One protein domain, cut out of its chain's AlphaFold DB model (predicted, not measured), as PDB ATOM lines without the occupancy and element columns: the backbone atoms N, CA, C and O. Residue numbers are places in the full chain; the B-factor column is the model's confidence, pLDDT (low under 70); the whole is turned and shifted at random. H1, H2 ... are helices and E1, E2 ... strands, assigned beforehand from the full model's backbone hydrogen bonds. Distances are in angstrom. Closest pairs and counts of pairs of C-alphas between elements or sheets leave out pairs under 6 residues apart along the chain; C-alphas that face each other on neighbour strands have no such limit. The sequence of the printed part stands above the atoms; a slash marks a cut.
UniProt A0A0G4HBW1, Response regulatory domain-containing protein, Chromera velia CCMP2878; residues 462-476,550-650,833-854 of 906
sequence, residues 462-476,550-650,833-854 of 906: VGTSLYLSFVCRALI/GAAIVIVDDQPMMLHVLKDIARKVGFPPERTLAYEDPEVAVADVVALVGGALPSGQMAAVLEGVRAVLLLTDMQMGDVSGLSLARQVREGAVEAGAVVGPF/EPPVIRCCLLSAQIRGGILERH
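What this domain is: This is residues 462 to 476, 550 to 650 and 833 to 854 of the 906 residues of the protein "Response regulatory domain-containing protein" of Chromera velia CCMP2878 (UniProt A0A0G4HBW1). A twisted sheet of four parallel strands forms the middle of three layers, with H1 and H2 over one face and H3 and H4 over the other; a tail after E4 ends in the small helix H5, away from this body. The printed part has 138 residues, with five named helices and four named strands ordered H1 E1 H2 E2 H3 E3 H4 E4 H5; the sheet's order is E2 E1 E3 E4. The class is mixed, helices and strands; the whole is compact, radius of gyration of the C-alphas 14.7 A, spanning 51 by 31 by 26 A.

How they stand to each other: H1, residues 462 to 475, touches H2, residues 560 to 573, through residues 569 to 573 of H2 alone; the closest C-alphas, of Ser 469 and Val 573, are 5.9 A apart. E1, residues 550 to 556, neighbours E2, residues 580 to 583, with N 555 and O 581 at 2.9 A, and E3, residues 613 to 621, with N 552 and O 615 at 2.8 A. E3 neighbours E4, residues 836 to 842, with N 840 and O 618 at 2.8 A. E1, H2 and E2 form a strand-helix-strand unit, parallel neighbour strands joined through a helix, with a right-handed crossover. H3, residues 586 to 596, makes a split unit with E2 and E3, E1 lying between these strands, also right-handed. H3 touches H4, residues 629 to 642, at a shallow tilt of 30 degrees; the C-alphas of Val 594 and Ala 640 are closest, 5.3 A. H5, residues 849 to 853, is not on the sheet. In the five helices every O i to N i+4 pair is within hydrogen-bond range.

Where its parts are: H1 begins at C-alpha 462 (27.936, 2.971, 42.434) and is 20.0 A long; H2 is 19.9 A, E3 23.3 A and H4 19.7 A. H5 ends at C-alpha 853 (24.113, 15.424, 34.163).

The domain as a whole: The cuts span 9.4 A between C-alphas 476 and 550 and 15.8 A between 650 and 833. The link from H3 to E3 is long, 16 residues. pLDDT is under 70 at residues 462 to 476, 648 to 650 and 843 to 854.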
ATOM      1  N   VAL A 462      28.618   3.803  43.448       39.00
ATOM      2  CA  VAL A 462      27.936   2.971  42.434       39.00
ATOM      3  C   VAL A 462      28.684   3.002  41.097       39.00
ATOM      4  O   VAL A 462      29.006   1.944  40.553       39.00
ATOM      5  N   GLY A 463      29.039   4.198  40.609       39.75
ATOM      6  CA  GLY A 463      29.787   4.373  39.356       39.75
ATOM      7  C   GLY A 463      31.152   3.680  39.379       39.75
ATOM      8  O   GLY A 463      31.499   2.964  38.439       39.75
ATOM      9  N   THR A 464      31.877   3.788  40.497       48.81
ATOM     10  CA  THR A 464      33.174   3.126  40.705       48.81
ATOM     11  C   THR A 464      33.059   1.609  40.583       48.81
ATOM     12  O   THR A 464      33.919   0.981  39.971       48.81
ATOM     13  N   SER A 465      31.978   1.004  41.094       41.44
ATOM     14  CA  SER A 465      31.759  -0.447  41.010       41.44
ATOM     15  C   SER A 465      31.485  -0.947  39.584       41.44
ATOM     16  O   SER A 465      31.960  -2.022  39.211       41.44
ATOM     17  N   LEU A 466      30.781  -0.160  38.760       43.31
ATOM     18  CA  LEU A 466      30.536  -0.475  37.348       43.31
ATOM     19  C   LEU A 466      31.800  -0.282  36.506       43.31
ATOM     20  O   LEU A 466      32.135  -1.159  35.709       43.31
ATOM     21  N   TYR A 467      32.535   0.811  36.733       54.78
ATOM     22  CA  TYR A 467      33.819   1.063  36.081       54.78
ATOM     23  C   TYR A 467      34.843  -0.025  36.425       54.78
ATOM     24  O   TYR A 467      35.414  -0.623  35.520       54.78
ATOM     25  N   LEU A 468      35.000  -0.382  37.705       55.59
ATOM     26  CA  LEU A 468      35.847  -1.503  38.130       55.59
ATOM     27  C   LEU A 468      35.394  -2.836  37.526       55.59
ATOM     28  O   LEU A 468      36.231  -3.613  37.080       55.59
ATOM     29  N   SER A 469      34.087  -3.105  37.448       44.59
ATOM     30  CA  SER A 469      33.588  -4.323  36.800       44.59
ATOM     31  C   SER A 469      33.937  -4.375  35.309       44.59
ATOM     32  O   SER A 469      34.326  -5.434  34.816       44.59
ATOM     33  N   PHE A 470      33.849  -3.246  34.601       50.00
ATOM     34  CA  PHE A 470      34.265  -3.131  33.205       50.00
ATOM     35  C   PHE A 470      35.782  -3.285  33.048       50.00
ATOM     36  O   PHE A 470      36.228  -4.138  32.285       50.00
ATOM     37  N   VAL A 471      36.571  -2.525  33.813       58.66
ATOM     38  CA  VAL A 471      38.040  -2.545  33.794       58.66
ATOM     39  C   VAL A 471      38.565  -3.946  34.092       58.66
ATOM     40  O   VAL A 471      39.324  -4.485  33.295       58.66
ATOM     41  N   CYS A 472      38.106  -4.602  35.157       56.16
ATOM     42  CA  CYS A 472      38.516  -5.972  35.453       56.16
ATOM     43  C   CYS A 472      38.136  -6.942  34.317       56.16
ATOM     44  O   CYS A 472      38.979  -7.714  33.869       56.16
ATOM     45  N   ARG A 473      36.914  -6.869  33.769       55.44
ATOM     46  CA  ARG A 473      36.490  -7.733  32.645       55.44
ATOM     47  C   ARG A 473      37.199  -7.445  31.316       55.44
ATOM     48  O   ARG A 473      37.187  -8.312  30.445       55.44
ATOM     49  N   ALA A 474      37.767  -6.254  31.141       47.25
ATOM     50  CA  ALA A 474      38.502  -5.848  29.944       47.25
ATOM     51  C   ALA A 474      40.022  -6.069  30.064       47.25
ATOM     52  O   ALA A 474      40.691  -6.296  29.057       47.25
ATOM     53  N   LEU A 475      40.582  -6.002  31.279       52.19
ATOM     54  CA  LEU A 475      42.019  -6.150  31.523       52.19
ATOM     55  C   LEU A 475      42.459  -7.597  31.794       52.19
ATOM     56  O   LEU A 475      43.646  -7.874  31.629       52.19
ATOM     57  N   ILE A 476      41.549  -8.499  32.185       55.50
ATOM     58  CA  ILE A 476      41.834  -9.930  32.373       55.50
ATOM     59  C   ILE A 476      41.541 -10.681  31.060       55.50
ATOM     60  O   ILE A 476      40.424 -10.582  30.545       55.50
ATOM     61  N   GLY A 550      47.281 -17.544  36.031       88.50
ATOM     62  CA  GLY A 550      46.408 -16.781  36.907       88.50
ATOM     63  C   GLY A 550      46.639 -15.275  36.831       88.50
ATOM     64  O   GLY A 550      47.770 -14.803  36.686       88.50
ATOM     65  N   ALA A 551      45.560 -14.517  37.016       92.31
ATOM     66  CA  ALA A 551      45.624 -13.112  37.394       92.31
ATOM     67  C   ALA A 551      45.344 -12.969  38.898       92.31
ATOM     68  O   ALA A 551      44.395 -13.571  39.407       92.31
ATOM     69  N   ALA A 552      46.140 -12.160  39.591       94.44
ATOM     70  CA  ALA A 552      45.876 -11.711  40.953       94.44
ATOM     71  C   ALA A 552      45.424 -10.247  40.954       94.44
ATOM     72  O   ALA A 552      45.819  -9.453  40.095       94.44
ATOM     73  N   ILE A 553      44.610  -9.888  41.941       95.75
ATOM     74  CA  ILE A 553      44.209  -8.511  42.210       95.75
ATOM     75  C   ILE A 553      44.727  -8.107  43.588       95.75
ATOM     76  O   ILE A 553      44.580  -8.845  44.562       95.75
ATOM     77  N   VAL A 554      45.366  -6.944  43.649       95.81
ATOM     78  CA  VAL A 554      45.951  -6.386  44.865       95.81
ATOM     79  C   VAL A 554      45.283  -5.051  45.137       95.81
ATOM     80  O   VAL A 554      45.286  -4.166  44.287       95.81
ATOM     81  N   ILE A 555      44.675  -4.926  46.309       96.31
ATOM     82  CA  ILE A 555      43.915  -3.753  46.738       96.31
ATOM     83  C   ILE A 555      44.706  -3.058  47.845       96.31
ATOM     84  O   ILE A 555      45.035  -3.694  48.843       96.31
ATOM     85  N   VAL A 556      45.002  -1.772  47.699       95.25
ATOM     86  CA  VAL A 556      45.753  -1.017  48.712       95.25
ATOM     87  C   VAL A 556      45.024   0.274  49.020       95.25
ATOM     88  O   VAL A 556      44.803   1.089  48.124       95.25
ATOM     89  N   ASP A 557      44.601   0.405  50.271       94.62
ATOM     90  CA  ASP A 557      43.725   1.474  50.732       94.62
ATOM     91  C   ASP A 557      43.903   1.638  52.247       94.62
ATOM     92  O   ASP A 557      43.723   0.674  52.995       94.62
ATOM     93  N   ASP A 558      44.267   2.837  52.701       90.50
ATOM     94  CA  ASP A 558      44.446   3.150  54.124       90.50
ATOM     95  C   ASP A 558      43.104   3.269  54.868       90.50
ATOM     96  O   ASP A 558      43.060   3.238  56.102       90.50
ATOM     97  N   GLN A 559      41.985   3.358  54.139       89.00
ATOM     98  CA  GLN A 559      40.651   3.365  54.716       89.00
ATOM     99  C   GLN A 559      40.082   1.936  54.762       89.00
ATOM    100  O   GLN A 559      39.626   1.405  53.742       89.00
ATOM    101  N   PRO A 560      39.953   1.307  55.950       84.38
ATOM    102  CA  PRO A 560      39.478  -0.078  56.051       84.38
ATOM    103  C   PRO A 560      38.052  -0.264  55.503       84.38
ATOM    104  O   PRO A 560      37.679  -1.352  55.061       84.38
ATOM    105  N   MET A 561      37.243   0.805  55.480       83.00
ATOM    106  CA  MET A 561      35.924   0.803  54.845       83.00
ATOM    107  C   MET A 561      36.014   0.643  53.320       83.00
ATOM    108  O   MET A 561      35.310  -0.200  52.760       83.00
ATOM    109  N   MET A 562      36.884   1.403  52.651       84.19
ATOM    110  CA  MET A 562      37.075   1.310  51.203       84.19
ATOM    111  C   MET A 562      37.758  -0.001  50.816       84.19
ATOM    112  O   MET A 562      37.291  -0.678  49.897       84.19
ATOM    113  N   LEU A 563      38.733  -0.460  51.606       89.75
ATOM    114  CA  LEU A 563      39.328  -1.791  51.475       89.75
ATOM    115  C   LEU A 563      38.259  -2.906  51.478       89.75
ATOM    116  O   LEU A 563      38.315  -3.839  50.672       89.75
ATOM    117  N   HIS A 564      37.247  -2.816  52.352       88.50
ATOM    118  CA  HIS A 564      36.111  -3.745  52.363       88.50
ATOM    119  C   HIS A 564      35.210  -3.621  51.123       88.50
ATOM    120  O   HIS A 564      34.812  -4.648  50.567       88.50
ATOM    121  N   VAL A 565      34.916  -2.402  50.659       85.75
ATOM    122  CA  VAL A 565      34.127  -2.166  49.435       85.75
ATOM    123  C   VAL A 565      34.835  -2.740  48.205       85.75
ATOM    124  O   VAL A 565      34.212  -3.451  47.415       85.75
ATOM    125  N   LEU A 566      36.140  -2.502  48.065       87.50
ATOM    126  CA  LEU A 566      36.954  -3.004  46.957       87.50
ATOM    127  C   LEU A 566      37.079  -4.538  46.988       87.50
ATOM    128  O   LEU A 566      36.929  -5.172  45.942       87.50
ATOM    129  N   LYS A 567      37.231  -5.156  48.172       89.81
ATOM    130  CA  LYS A 567      37.162  -6.625  48.347       89.81
ATOM    131  C   LYS A 567      35.827  -7.201  47.863       89.81
ATOM    132  O   LYS A 567      35.805  -8.216  47.165       89.81
ATOM    133  N   ASP A 568      34.712  -6.563  48.212       87.88
ATOM    134  CA  ASP A 568      33.384  -6.999  47.769       87.88
ATOM    135  C   ASP A 568      33.155  -6.768  46.268       87.88
ATOM    136  O   ASP A 568      32.463  -7.567  45.636       87.88
ATOM    137  N   ILE A 569      33.753  -5.732  45.669       82.44
ATOM    138  CA  ILE A 569      33.751  -5.533  44.211       82.44
ATOM    139  C   ILE A 569      34.553  -6.642  43.520       82.44
ATOM    140  O   ILE A 569      34.015  -7.281  42.618       82.44
ATOM    141  N   ALA A 570      35.779  -6.940  43.967       88.62
ATOM    142  CA  ALA A 570      36.598  -8.025  43.416       88.62
ATOM    143  C   ALA A 570      35.853  -9.374  43.454       88.62
ATOM    144  O   ALA A 570      35.716 -10.045  42.426       88.62
ATOM    145  N   ARG A 571      35.244  -9.704  44.602       88.56
ATOM    146  CA  ARG A 571      34.394 -10.893  44.771       88.56
ATOM    147  C   ARG A 571      33.189 -10.901  43.819       88.56
ATOM    148  O   ARG A 571      32.899 -11.932  43.224       88.56
ATOM    149  N   LYS A 572      32.484  -9.773  43.650       86.31
ATOM    150  CA  LYS A 572      31.329  -9.651  42.728       86.31
ATOM    151  C   LYS A 572      31.717  -9.737  41.251       86.31
ATOM    152  O   LYS A 572      30.891 -10.131  40.431       86.31
ATOM    153  N   VAL A 573      32.943  -9.351  40.903       82.56
ATOM    154  CA  VAL A 573      33.494  -9.496  39.548       82.56
ATOM    155  C   VAL A 573      33.850 -10.953  39.235       82.56
ATOM    156  O   VAL A 573      33.844 -11.321  38.061       82.56
ATOM    157  N   GLY A 574      34.075 -11.779  40.262       89.19
ATOM    158  CA  GLY A 574      34.433 -13.191  40.133       89.19
ATOM    159  C   GLY A 574      35.915 -13.483  40.367       89.19
ATOM    160  O   GLY A 574      36.365 -14.569  40.021       89.19
ATOM    161  N   PHE A 575      36.684 -12.553  40.948       89.31
ATOM    162  CA  PHE A 575      38.040 -12.882  41.389       89.31
ATOM    163  C   PHE A 575      37.995 -13.877  42.561       89.31
ATOM    164  O   PHE A 575      37.239 -13.649  43.515       89.31
ATOM    165  N   PRO A 576      38.825 -14.938  42.541       90.00
ATOM    166  CA  PRO A 576      38.945 -15.841  43.677       90.00
ATOM    167  C   PRO A 576      39.475 -15.090  44.909       90.00
ATOM    168  O   PRO A 576      40.397 -14.273  44.772       90.00
ATOM    169  N   PRO A 577      38.947 -15.338  46.122       90.88
ATOM    170  CA  PRO A 577      39.436 -14.679  47.332       90.88
ATOM    171  C   PRO A 577      40.910 -15.009  47.619       90.88
ATOM    172  O   PRO A 577      41.644 -14.139  48.072       90.88
ATOM    173  N   GLU A 578      41.374 -16.209  47.274       93.69
ATOM    174  CA  GLU A 578      42.778 -16.637  47.344       93.69
ATOM    175  C   GLU A 578      43.710 -15.915  46.354       93.69
ATOM    176  O   GLU A 578      44.921 -15.927  46.545       93.69
ATOM    177  N   ARG A 579      43.167 -15.245  45.328       93.88
ATOM    178  CA  ARG A 579      43.908 -14.370  44.398       93.88
ATOM    179  C   ARG A 579      43.587 -12.881  44.603       93.88
ATOM    180  O   ARG A 579      43.955 -12.057  43.768       93.88
ATOM    181  N   THR A 580      42.908 -12.539  45.703       95.75
ATOM    182  CA  THR A 580      42.528 -11.172  46.088       95.75
ATOM    183  C   THR A 580      43.289 -10.768  47.348       95.75
ATOM    184  O   THR A 580      42.843 -11.020  48.469       95.75
ATOM    185  N   LEU A 581      44.443 -10.133  47.169       96.19
ATOM    186  CA  LEU A 581      45.251  -9.613  48.271       96.19
ATOM    187  C   LEU A 581      44.833  -8.182  48.594       96.19
ATOM    188  O   LEU A 581      44.384  -7.440  47.719       96.19
ATOM    189  N   ALA A 582      44.951  -7.793  49.861       96.25
ATOM    190  CA  ALA A 582      44.522  -6.473  50.284       96.25
ATOM    191  C   ALA A 582      45.266  -5.975  51.521       96.25
ATOM    192  O   ALA A 582      45.302  -6.675  52.535       96.25
ATOM    193  N   TYR A 583      45.768  -4.748  51.437       96.25
ATOM    194  CA  TYR A 583      46.704  -4.159  52.385       96.25
ATOM    195  C   TYR A 583      46.191  -2.804  52.880       96.25
ATOM    196  O   TYR A 583      45.811  -1.956  52.077       96.25
ATOM    197  N   GLU A 584      46.195  -2.625  54.202       94.31
ATOM    198  CA  GLU A 584      45.953  -1.327  54.861       94.31
ATOM    199  C   GLU A 584      47.235  -0.474  54.892       94.31
ATOM    200  O   GLU A 584      47.171   0.749  54.938       94.31
ATOM    201  N   ASP A 585      48.402  -1.124  54.839       94.44
ATOM    202  CA  ASP A 585      49.721  -0.492  54.835       94.44
ATOM    203  C   ASP A 585      50.320  -0.515  53.410       94.44
ATOM    204  O   ASP A 585      50.539  -1.606  52.858       94.44
ATOM    205  N   PRO A 586      50.591   0.652  52.791       92.38
ATOM    206  CA  PRO A 586      51.176   0.720  51.459       92.38
ATOM    207  C   PRO A 586      52.610   0.174  51.393       92.38
ATOM    208  O   PRO A 586      52.979  -0.371  50.355       92.38
ATOM    209  N   GLU A 587      53.412   0.253  52.460       93.19
ATOM    210  CA  GLU A 587      54.802  -0.230  52.445       93.19
ATOM    211  C   GLU A 587      54.856  -1.762  52.358       93.19
ATOM    212  O   GLU A 587      55.609  -2.326  51.558       93.19
ATOM    213  N   VAL A 588      53.984  -2.442  53.112       94.81
ATOM    214  CA  VAL A 588      53.805  -3.902  53.032       94.81
ATOM    215  C   VAL A 588      53.313  -4.307  51.641       94.81
ATOM    216  O   VAL A 588      53.785  -5.295  51.077       94.81
ATOM    217  N   ALA A 589      52.409  -3.519  51.051       94.81
ATOM    218  CA  ALA A 589      51.903  -3.785  49.711       94.81
ATOM    219  C   ALA A 589      52.989  -3.693  48.626       94.81
ATOM    220  O   ALA A 589      52.982  -4.511  47.707       94.81
ATOM    221  N   VAL A 590      53.935  -2.744  48.714       94.25
ATOM    222  CA  VAL A 590      55.063  -2.673  47.762       94.25
ATOM    223  C   VAL A 590      55.879  -3.960  47.807       94.25
ATOM    224  O   VAL A 590      56.098  -4.574  46.763       94.25
ATOM    225  N   ALA A 591      56.304  -4.382  49.003       94.38
ATOM    226  CA  ALA A 591      57.145  -5.564  49.176       94.38
ATOM    227  C   ALA A 591      56.475  -6.838  48.633       94.38
ATOM    228  O   ALA A 591      57.089  -7.573  47.855       94.38
ATOM    229  N   ASP A 592      55.201  -7.061  48.968       94.38
ATOM    230  CA  ASP A 592      54.460  -8.235  48.506       94.38
ATOM    231  C   ASP A 592      54.172  -8.191  46.995       94.38
ATOM    232  O   ASP A 592      54.331  -9.207  46.319       94.38
ATOM    233  N   VAL A 593      53.804  -7.037  46.418       94.00
ATOM    234  CA  VAL A 593      53.557  -6.932  44.964       94.00
ATOM    235  C   VAL A 593      54.835  -7.151  44.160       94.00
ATOM    236  O   VAL A 593      54.800  -7.843  43.142       94.00
ATOM    237  N   VAL A 594      55.963  -6.600  44.615       93.75
ATOM    238  CA  VAL A 594      57.269  -6.803  43.974       93.75
ATOM    239  C   VAL A 594      57.692  -8.274  44.076       93.75
ATOM    240  O   VAL A 594      58.127  -8.850  43.079       93.75
ATOM    241  N   ALA A 595      57.474  -8.928  45.221       92.81
ATOM    242  CA  ALA A 595      57.735 -10.360  45.385       92.81
ATOM    243  C   ALA A 595      56.857 -11.245  44.476       92.81
ATOM    244  O   ALA A 595      57.355 -12.200  43.878       92.81
ATOM    245  N   LEU A 596      55.571 -10.908  44.308       92.12
ATOM    246  CA  LEU A 596      54.640 -11.629  43.424       92.12
ATOM    247  C   LEU A 596      55.054 -11.612  41.949       92.12
ATOM    248  O   LEU A 596      54.652 -12.499  41.199       92.12
ATOM    249  N   VAL A 597      55.857 -10.632  41.532       92.19
ATOM    250  CA  VAL A 597      56.411 -10.559  40.174       92.19
ATOM    251  C   VAL A 597      57.865 -11.018  40.071       92.19
ATOM    252  O   VAL A 597      58.532 -10.735  39.079       92.19
ATOM    253  N   GLY A 598      58.349 -11.769  41.063       90.19
ATOM    254  CA  GLY A 598      59.690 -12.360  41.063       90.19
ATOM    255  C   GLY A 598      60.795 -11.438  41.584       90.19
ATOM    256  O   GLY A 598      61.971 -11.773  41.455       90.19
ATOM    257  N   GLY A 599      60.441 -10.297  42.177       89.50
ATOM    258  CA  GLY A 599      61.393  -9.397  42.819       89.50
ATOM    259  C   GLY A 599      61.962  -9.967  44.116       89.50
ATOM    260  O   GLY A 599      61.377 -10.843  44.758       89.50
ATOM    261  N   ALA A 600      63.127  -9.460  44.517       82.44
ATOM    262  CA  ALA A 600      63.765  -9.874  45.758       82.44
ATOM    263  C   ALA A 600      62.969  -9.374  46.976       82.44
ATOM    264  O   ALA A 600      62.737  -8.176  47.133       82.44
ATOM    265  N   LEU A 601      62.595 -10.296  47.863       82.06
ATOM    266  CA  LEU A 601      61.994  -9.961  49.152       82.06
ATOM    267  C   LEU A 601      62.992  -9.216  50.055       82.06
ATOM    268  O   LEU A 601      64.158  -9.623  50.127       82.06
ATOM    269  N   PRO A 602      62.550  -8.194  50.815       80.56
ATOM    270  CA  PRO A 602      63.351  -7.614  51.886       80.56
ATOM    271  C   PRO A 602      63.799  -8.688  52.884       80.56
ATOM    272  O   PRO A 602      63.040  -9.592  53.244       80.56
ATOM    273  N   SER A 603      65.046  -8.599  53.348       79.94
ATOM    274  CA  SER A 603      65.654  -9.622  54.201       79.94
ATOM    275  C   SER A 603      64.850  -9.845  55.489       79.94
ATOM    276  O   SER A 603      64.828  -8.979  56.363       79.94
ATOM    277  N   GLY A 604      64.231 -11.021  55.616       84.94
ATOM    278  CA  GLY A 604      63.427 -11.415  56.778       84.94
ATOM    279  C   GLY A 604      61.908 -11.338  56.588       84.94
ATOM    280  O   GLY A 604      61.185 -11.772  57.482       84.94
ATOM    281  N   GLN A 605      61.409 -10.852  55.446       80.69
ATOM    282  CA  GLN A 605      59.985 -10.923  55.099       80.69
ATOM    283  C   GLN A 605      59.654 -12.196  54.307       80.69
ATOM    284  O   GLN A 605      60.471 -12.704  53.538       80.69
ATOM    285  N   MET A 606      58.431 -12.706  54.483       79.88
ATOM    286  CA  MET A 606      57.862 -13.777  53.662       79.88
ATOM    287  C   MET A 606      56.542 -13.290  53.063       79.88
ATOM    288  O   MET A 606      55.550 -13.203  53.785       79.88
ATOM    289  N   ALA A 607      56.530 -12.992  51.763       78.31
ATOM    290  CA  ALA A 607      55.291 -12.708  51.040       78.31
ATOM    291  C   ALA A 607      54.439 -13.971  50.863       78.31
ATOM    292  O   ALA A 607      54.936 -15.104  50.873       78.31
ATOM    293  N   ALA A 608      53.144 -13.766  50.623       77.19
ATOM    294  CA  ALA A 608      52.252 -14.823  50.172       77.19
ATOM    295  C   ALA A 608      52.656 -15.305  48.765       77.19
ATOM    296  O   ALA A 608      52.451 -14.609  47.773       77.19
ATOM    297  N   VAL A 609      53.206 -16.519  48.667       80.44
ATOM    298  CA  VAL A 609      53.513 -17.157  47.379       80.44
ATOM    299  C   VAL A 609      52.202 -17.554  46.694       80.44
ATOM    300  O   VAL A 609      51.607 -18.580  47.024       80.44
ATOM    301  N   LEU A 610      51.748 -16.748  45.731       86.12
ATOM    302  CA  LEU A 610      50.645 -17.114  44.844       86.12
ATOM    303  C   LEU A 610      51.185 -17.870  43.624       86.12
ATOM    304  O   LEU A 610      51.664 -17.271  42.660       86.12
ATOM    305  N   GLU A 611      51.100 -19.199  43.656       86.44
ATOM    306  CA  GLU A 611      51.528 -20.041  42.536       86.44
ATOM    307  C   GLU A 611      50.701 -19.763  41.260       86.44
ATOM    308  O   GLU A 611      49.479 -19.575  41.293       86.44
ATOM    309  N   GLY A 612      51.385 -19.728  40.113       88.50
ATOM    310  CA  GLY A 612      50.772 -19.565  38.790       88.50
ATOM    311  C   GLY A 612      50.328 -18.143  38.413       88.50
ATOM    312  O   GLY A 612      49.753 -17.971  37.338       88.50
ATOM    313  N   VAL A 613      50.576 -17.118  39.235       90.25
ATOM    314  CA  VAL A 613      50.231 -15.727  38.888       90.25
ATOM    315  C   VAL A 613      51.179 -15.185  37.813       90.25
ATOM    316  O   VAL A 613      52.377 -15.052  38.040       90.25
ATOM    317  N   ARG A 614      50.636 -14.841  36.636       89.88
ATOM    318  CA  ARG A 614      51.366 -14.154  35.548       89.88
ATOM    319  C   ARG A 614      50.954 -12.693  35.362       89.88
ATOM    320  O   ARG A 614      51.661 -11.950  34.687       89.88
ATOM    321  N   ALA A 615      49.829 -12.272  35.940       91.94
ATOM    322  CA  ALA A 615      49.352 -10.894  35.859       91.94
ATOM    323  C   ALA A 615      48.910 -10.367  37.229       91.94
ATOM    324  O   ALA A 615      48.177 -11.051  37.942       91.94
ATOM    325  N   VAL A 616      49.300  -9.136  37.569       94.00
ATOM    326  CA  VAL A 616      48.880  -8.454  38.804       94.00
ATOM    327  C   VAL A 616      48.153  -7.156  38.459       94.00
ATOM    328  O   VAL A 616      48.697  -6.293  37.768       94.00
ATOM    329  N   LEU A 617      46.922  -7.011  38.953       95.19
ATOM    330  CA  LEU A 617      46.142  -5.775  38.892       95.19
ATOM    331  C   LEU A 617      46.207  -5.062  40.247       95.19
ATOM    332  O   LEU A 617      45.569  -5.504  41.200       95.19
ATOM    333  N   LEU A 618      46.947  -3.957  40.325       95.38
ATOM    334  CA  LEU A 618      46.985  -3.092  41.506       95.38
ATOM    335  C   LEU A 618      45.835  -2.075  41.442       95.38
ATOM    336  O   LEU A 618      45.771  -1.278  40.504       95.38
ATOM    337  N   LEU A 619      44.962  -2.086  42.448       93.94
ATOM    338  CA  LEU A 619      43.949  -1.067  42.721       93.94
ATOM    339  C   LEU A 619      44.366  -0.261  43.951       93.94
ATOM    340  O   LEU A 619      44.622  -0.842  45.003       93.94
ATOM    341  N   THR A 620      44.390   1.064  43.838       92.94
ATOM    342  CA  THR A 620      44.695   1.959  44.966       92.94
ATOM    343  C   THR A 620      43.972   3.297  44.822       92.94
ATOM    344  O   THR A 620      43.793   3.775  43.694       92.94
ATOM    345  N   ASP A 621      43.523   3.881  45.938       87.75
ATOM    346  CA  ASP A 621      42.996   5.253  45.962       87.75
ATOM    347  C   ASP A 621      44.144   6.250  45.732       87.75
ATOM    348  O   ASP A 621      45.253   6.100  46.244       87.75
ATOM    349  N   MET A 622      43.888   7.310  44.970       81.75
ATOM    350  CA  MET A 622      44.807   8.443  44.879       81.75
ATOM    351  C   MET A 622      45.135   9.078  46.242       81.75
ATOM    352  O   MET A 622      46.234   9.619  46.386       81.75
ATOM    353  N   GLN A 623      44.215   9.041  47.212       80.12
ATOM    354  CA  GLN A 623      44.300   9.744  48.497       80.12
ATOM    355  C   GLN A 623      44.485   8.798  49.696       80.12
ATOM    356  O   GLN A 623      43.616   8.736  50.560       80.12
ATOM    357  N   MET A 624      45.634   8.121  49.781       77.94
ATOM    358  CA  MET A 624      46.034   7.397  50.995       77.94
ATOM    359  C   MET A 624      47.008   8.234  51.836       77.94
ATOM    360  O   MET A 624      48.063   8.619  51.330       77.94
ATOM    361  N   GLY A 625      46.650   8.487  53.098       79.81
ATOM    362  CA  GLY A 625      47.378   9.230  54.139       79.81
ATOM    363  C   GLY A 625      48.667   9.947  53.723       79.81
ATOM    364  O   GLY A 625      48.635  10.981  53.054       79.81
ATOM    365  N   ASP A 626      49.805   9.399  54.160       77.69
ATOM    366  CA  ASP A 626      51.141   9.967  53.935       77.69
ATOM    367  C   ASP A 626      51.757   9.568  52.574       77.69
ATOM    368  O   ASP A 626      52.754  10.152  52.142       77.69
ATOM    369  N   VAL A 627      51.171   8.590  51.867       82.75
ATOM    370  CA  VAL A 627      51.698   8.024  50.612       82.75
ATOM    371  C   VAL A 627      50.596   7.969  49.557       82.75
ATOM    372  O   VAL A 627      49.885   6.976  49.438       82.75
ATOM    373  N   SER A 628      50.486   9.015  48.730       87.62
ATOM    374  CA  SER A 628      49.509   9.045  47.627       87.62
ATOM    375  C   SER A 628      49.542   7.766  46.773       87.62
ATOM    376  O   SER A 628      50.621   7.242  46.478       87.62
ATOM    377  N   GLY A 629      48.390   7.300  46.277       88.25
ATOM    378  CA  GLY A 629      48.329   6.101  45.426       88.25
ATOM    379  C   GLY A 629      49.178   6.193  44.160       88.25
ATOM    380  O   GLY A 629      49.653   5.181  43.652       88.25
ATOM    381  N   LEU A 630      49.454   7.411  43.680       88.19
ATOM    382  CA  LEU A 630      50.389   7.651  42.580       88.19
ATOM    383  C   LEU A 630      51.855   7.401  42.987       88.19
ATOM    384  O   LEU A 630      52.617   6.868  42.181       88.19
ATOM    385  N   SER A 631      52.239   7.721  44.228       90.88
ATOM    386  CA  SER A 631      53.533   7.326  44.806       90.88
ATOM    387  C   SER A 631      53.625   5.809  44.960       90.88
ATOM    388  O   SER A 631      54.601   5.220  44.500       90.88
ATOM    389  N   LEU A 632      52.592   5.162  45.515       91.88
ATOM    390  CA  LEU A 632      52.554   3.701  45.641       91.88
ATOM    391  C   LEU A 632      52.684   3.016  44.272       91.88
ATOM    392  O   LEU A 632      53.559   2.177  44.071       91.88
ATOM    393  N   ALA A 633      51.842   3.389  43.305       91.38
ATOM    394  CA  ALA A 633      51.859   2.802  41.967       91.38
ATOM    395  C   ALA A 633      53.193   3.030  41.238       91.38
ATOM    396  O   ALA A 633      53.578   2.213  40.400       91.38
ATOM    397  N   ARG A 634      53.905   4.120  41.560       92.62
ATOM    398  CA  ARG A 634      55.256   4.394  41.070       92.62
ATOM    399  C   ARG A 634      56.300   3.492  41.729       92.62
ATOM    400  O   ARG A 634      57.051   2.864  40.994       92.62
ATOM    401  N   GLN A 635      56.301   3.367  43.055       94.06
ATOM    402  CA  GLN A 635      57.213   2.480  43.793       94.06
ATOM    403  C   GLN A 635      57.033   1.013  43.379       94.06
ATOM    404  O   GLN A 635      58.007   0.338  43.052       94.06
ATOM    405  N   VAL A 636      55.781   0.542  43.291       93.31
ATOM    406  CA  VAL A 636      55.447  -0.794  42.771       93.31
ATOM    407  C   VAL A 636      55.969  -0.975  41.346       93.31
ATOM    408  O   VAL A 636      56.553  -2.008  41.038       93.31
ATOM    409  N   ARG A 637      55.790   0.020  40.467       92.50
ATOM    410  CA  ARG A 637      56.296  -0.035  39.089       92.50
ATOM    411  C   ARG A 637      57.822  -0.082  39.030       92.50
ATOM    412  O   ARG A 637      58.348  -0.842  38.226       92.50
ATOM    413  N   GLU A 638      58.510   0.731  39.821       93.56
ATOM    414  CA  GLU A 638      59.973   0.800  39.843       93.56
ATOM    415  C   GLU A 638      60.553  -0.538  40.340       93.56
ATOM    416  O   GLU A 638      61.286  -1.183  39.591       93.56
ATOM    417  N   GLY A 639      60.093  -1.055  41.487       91.12
ATOM    418  CA  GLY A 639      60.513  -2.370  41.996       91.12
ATOM    419  C   GLY A 639      60.127  -3.553  41.092       91.12
ATOM    420  O   GLY A 639      60.866  -4.529  40.988       91.12
ATOM    421  N   ALA A 640      59.003  -3.471  40.375       91.12
ATOM    422  CA  ALA A 640      58.608  -4.495  39.408       91.12
ATOM    423  C   ALA A 640      59.464  -4.483  38.131       91.12
ATOM    424  O   ALA A 640      59.775  -5.544  37.594       91.12
ATOM    425  N   VAL A 641      59.882  -3.308  37.649       90.62
ATOM    426  CA  VAL A 641      60.839  -3.211  36.533       90.62
ATOM    427  C   VAL A 641      62.210  -3.747  36.956       90.62
ATOM    428  O   VAL A 641      62.835  -4.469  36.183       90.62
ATOM    429  N   GLU A 642      62.650  -3.478  38.189       91.31
ATOM    430  CA  GLU A 642      63.870  -4.067  38.763       91.31
ATOM    431  C   GLU A 642      63.781  -5.599  38.903       91.31
ATOM    432  O   GLU A 642      64.770  -6.296  38.678       91.31
ATOM    433  N   ALA A 643      62.587  -6.138  39.173       89.25
ATOM    434  CA  ALA A 643      62.294  -7.574  39.151       89.25
ATOM    435  C   ALA A 643      62.257  -8.200  37.737       89.25
ATOM    436  O   ALA A 643      62.126  -9.417  37.606       89.25
ATOM    437  N   GLY A 644      62.349  -7.399  36.670       88.06
ATOM    438  CA  GLY A 644      62.225  -7.865  35.285       88.06
ATOM    439  C   GLY A 644      60.782  -8.078  34.807       88.06
ATOM    440  O   GLY A 644      60.571  -8.672  33.748       88.06
ATOM    441  N   ALA A 645      59.784  -7.591  35.549       89.06
ATOM    442  CA  ALA A 645      58.384  -7.629  35.142       89.06
ATOM    443  C   ALA A 645      58.095  -6.619  34.017       89.06
ATOM    444  O   ALA A 645      58.631  -5.507  33.980       89.06
ATOM    445  N   VAL A 646      57.176  -6.968  33.116       84.06
ATOM    446  CA  VAL A 646      56.706  -6.053  32.070       84.06
ATOM    447  C   VAL A 646      55.618  -5.155  32.651       84.06
ATOM    448  O   VAL A 646      54.460  -5.552  32.796       84.06
ATOM    449  N   VAL A 647      55.986  -3.915  32.972       82.62
ATOM    450  CA  VAL A 647      55.044  -2.881  33.415       82.62
ATOM    451  C   VAL A 647      54.734  -1.932  32.262       82.62
ATOM    452  O   VAL A 647      55.630  -1.255  31.757       82.62
ATOM    453  N   GLY A 648      53.462  -1.810  31.879       68.06
ATOM    454  CA  GLY A 648      53.077  -0.820  30.876       68.06
ATOM    455  C   GLY A 648      51.574  -0.607  30.697       68.06
ATOM    456  O   GLY A 648      50.767  -1.436  31.125       68.06
ATOM    457  N   PRO A 649      51.181   0.476  29.998       56.19
ATOM    458  CA  PRO A 649      50.035   0.388  29.101       56.19
ATOM    459  C   PRO A 649      50.343  -0.670  28.021       56.19
ATOM    460  O   PRO A 649      51.511  -0.953  27.754       56.19
ATOM    461  N   PHE A 650      49.310  -1.282  27.436       39.81
ATOM    462  CA  PHE A 650      49.446  -2.429  26.525       39.81
ATOM    463  C   PHE A 650      50.589  -2.267  25.500       39.81
ATOM    464  O   PHE A 650      50.597  -1.263  24.780       39.81
ATOM    465  N   GLU A 833      58.353 -16.514  30.815       77.50
ATOM    466  CA  GLU A 833      57.738 -15.263  30.392       77.50
ATOM    467  C   GLU A 833      57.701 -14.298  31.589       77.50
ATOM    468  O   GLU A 833      57.306 -14.720  32.683       77.50
ATOM    469  N   PRO A 834      58.073 -13.018  31.412       77.19
ATOM    470  CA  PRO A 834      58.039 -12.046  32.495       77.19
ATOM    471  C   PRO A 834      56.589 -11.743  32.917       77.19
ATOM    472  O   PRO A 834      55.725 -11.556  32.052       77.19
ATOM    473  N   PRO A 835      56.298 -11.655  34.226       82.62
ATOM    474  CA  PRO A 835      54.972 -11.293  34.718       82.62
ATOM    475  C   PRO A 835      54.588  -9.860  34.321       82.62
ATOM    476  O   PRO A 835      55.443  -8.992  34.140       82.62
ATOM    477  N   VAL A 836      53.284  -9.603  34.201       85.44
ATOM    478  CA  VAL A 836      52.732  -8.314  33.751       85.44
ATOM    479  C   VAL A 836      52.035  -7.591  34.904       85.44
ATOM    480  O   VAL A 836      51.050  -8.098  35.441       85.44
ATOM    481  N   ILE A 837      52.473  -6.373  35.243       86.25
ATOM    482  CA  ILE A 837      51.751  -5.511  36.201       86.25
ATOM    483  C   ILE A 837      50.904  -4.472  35.475       86.25
ATOM    484  O   ILE A 837      51.354  -3.812  34.535       86.25
ATOM    485  N   ARG A 838      49.683  -4.279  35.978       84.75
ATOM    486  CA  ARG A 838      48.777  -3.190  35.608       84.75
ATOM    487  C   ARG A 838      48.383  -2.414  36.861       84.75
ATOM    488  O   ARG A 838      47.692  -2.947  37.723       84.75
ATOM    489  N   CYS A 839      48.789  -1.151  36.946       82.00
ATOM    490  CA  CYS A 839      48.379  -0.251  38.023       82.00
ATOM    491  C   CYS A 839      47.165   0.572  37.577       82.00
ATOM    492  O   CYS A 839      47.245   1.302  36.591       82.00
ATOM    493  N   CYS A 840      46.055   0.469  38.303       82.00
ATOM    494  CA  CYS A 840      44.859   1.281  38.105       82.00
ATOM    495  C   CYS A 840      44.663   2.199  39.315       82.00
ATOM    496  O   CYS A 840      44.257   1.758  40.390       82.00
ATOM    497  N   LEU A 841      44.939   3.489  39.117       77.81
ATOM    498  CA  LEU A 841      44.640   4.526  40.098       77.81
ATOM    499  C   LEU A 841      43.136   4.799  40.093       77.81
ATOM    500  O   LEU A 841      42.578   5.218  39.075       77.81
ATOM    501  N   LEU A 842      42.486   4.584  41.231       71.81
ATOM    502  CA  LEU A 842      41.114   5.014  41.439       71.81
ATOM    503  C   LEU A 842      41.147   6.482  41.843       71.81
ATOM    504  O   LEU A 842      41.419   6.826  42.990       71.81
ATOM    505  N   SER A 843      40.896   7.370  40.878       43.38
ATOM    506  CA  SER A 843      40.702   8.772  41.214       43.38
ATOM    507  C   SER A 843      39.349   8.950  41.888       43.38
ATOM    508  O   SER A 843      38.302   8.545  41.372       43.38
ATOM    509  N   ALA A 844      39.353   9.691  42.990       43.66
ATOM    510  CA  ALA A 844      38.151  10.226  43.609       43.66
ATOM    511  C   ALA A 844      37.350  11.176  42.682       43.66
ATOM    512  O   ALA A 844      36.373  11.765  43.137       43.66
ATOM    513  N   GLN A 845      37.741  11.361  41.413       38.69
ATOM    514  CA  GLN A 845      37.078  12.219  40.426       38.69
ATOM    515  C   GLN A 845      36.211  11.457  39.409       38.69
ATOM    516  O   GLN A 845      35.389  12.098  38.758       38.69
ATOM    517  N   ILE A 846      36.260  10.117  39.334       38.91
ATOM    518  CA  ILE A 846      35.226   9.326  38.626       38.91
ATOM    519  C   ILE A 846      33.978   9.185  39.529       38.91
ATOM    520  O   ILE A 846      33.497   8.092  39.824       38.91
ATOM    521  N   ARG A 847      33.456  10.322  40.013       42.72
ATOM    522  CA  ARG A 847      32.165  10.418  40.716       42.72
ATOM    523  C   ARG A 847      31.074  10.625  39.665       42.72
ATOM    524  O   ARG A 847      31.245  11.433  38.755       42.72
ATOM    525  N   GLY A 848      29.958   9.901  39.782       34.91
ATOM    526  CA  GLY A 848      28.983   9.644  38.702       34.91
ATOM    527  C   GLY A 848      28.257  10.838  38.056       34.91
ATOM    528  O   GLY A 848      27.420  10.633  37.185       34.91
ATOM    529  N   GLY A 849      28.577  12.081  38.421       38.44
ATOM    530  CA  GLY A 849      27.874  13.270  37.941       38.44
ATOM    531  C   GLY A 849      28.054  13.603  36.455       38.44
ATOM    532  O   GLY A 849      27.224  14.330  35.931       38.44
ATOM    533  N   ILE A 850      29.092  13.115  35.763       35.31
ATOM    534  CA  ILE A 850      29.353  13.534  34.368       35.31
ATOM    535  C   ILE A 850      28.357  12.897  33.385       35.31
ATOM    536  O   ILE A 850      27.757  13.613  32.591       35.31
ATOM    537  N   LEU A 851      28.128  11.581  33.470       36.69
ATOM    538  CA  LEU A 851      27.223  10.869  32.554       36.69
ATOM    539  C   LEU A 851      25.735  11.039  32.909       36.69
ATOM    540  O   LEU A 851      24.893  10.956  32.025       36.69
ATOM    541  N   GLU A 852      25.396  11.311  34.175       43.62
ATOM    542  CA  GLU A 852      24.000  11.561  34.578       43.62
ATOM    543  C   GLU A 852      23.542  13.013  34.362       43.62
ATOM    544  O   GLU A 852      22.341  13.258  34.266       43.62
ATOM    545  N   ARG A 853      24.463  13.991  34.298       43.28
ATOM    546  CA  ARG A 853      24.113  15.424  34.163       43.28
ATOM    547  C   ARG A 853      24.297  15.984  32.755       43.28
ATOM    548  O   ARG A 853      23.772  17.058  32.479       43.28
ATOM    549  N   HIS A 854      25.012  15.274  31.885       40.09
ATOM    550  CA  HIS A 854      25.270  15.685  30.508       40.09
ATOM    551  C   HIS A 854      25.024  14.506  29.557       40.09
ATOM    552  O   HIS A 854      25.950  13.738  29.306       40.09
TER     553      HIS A 854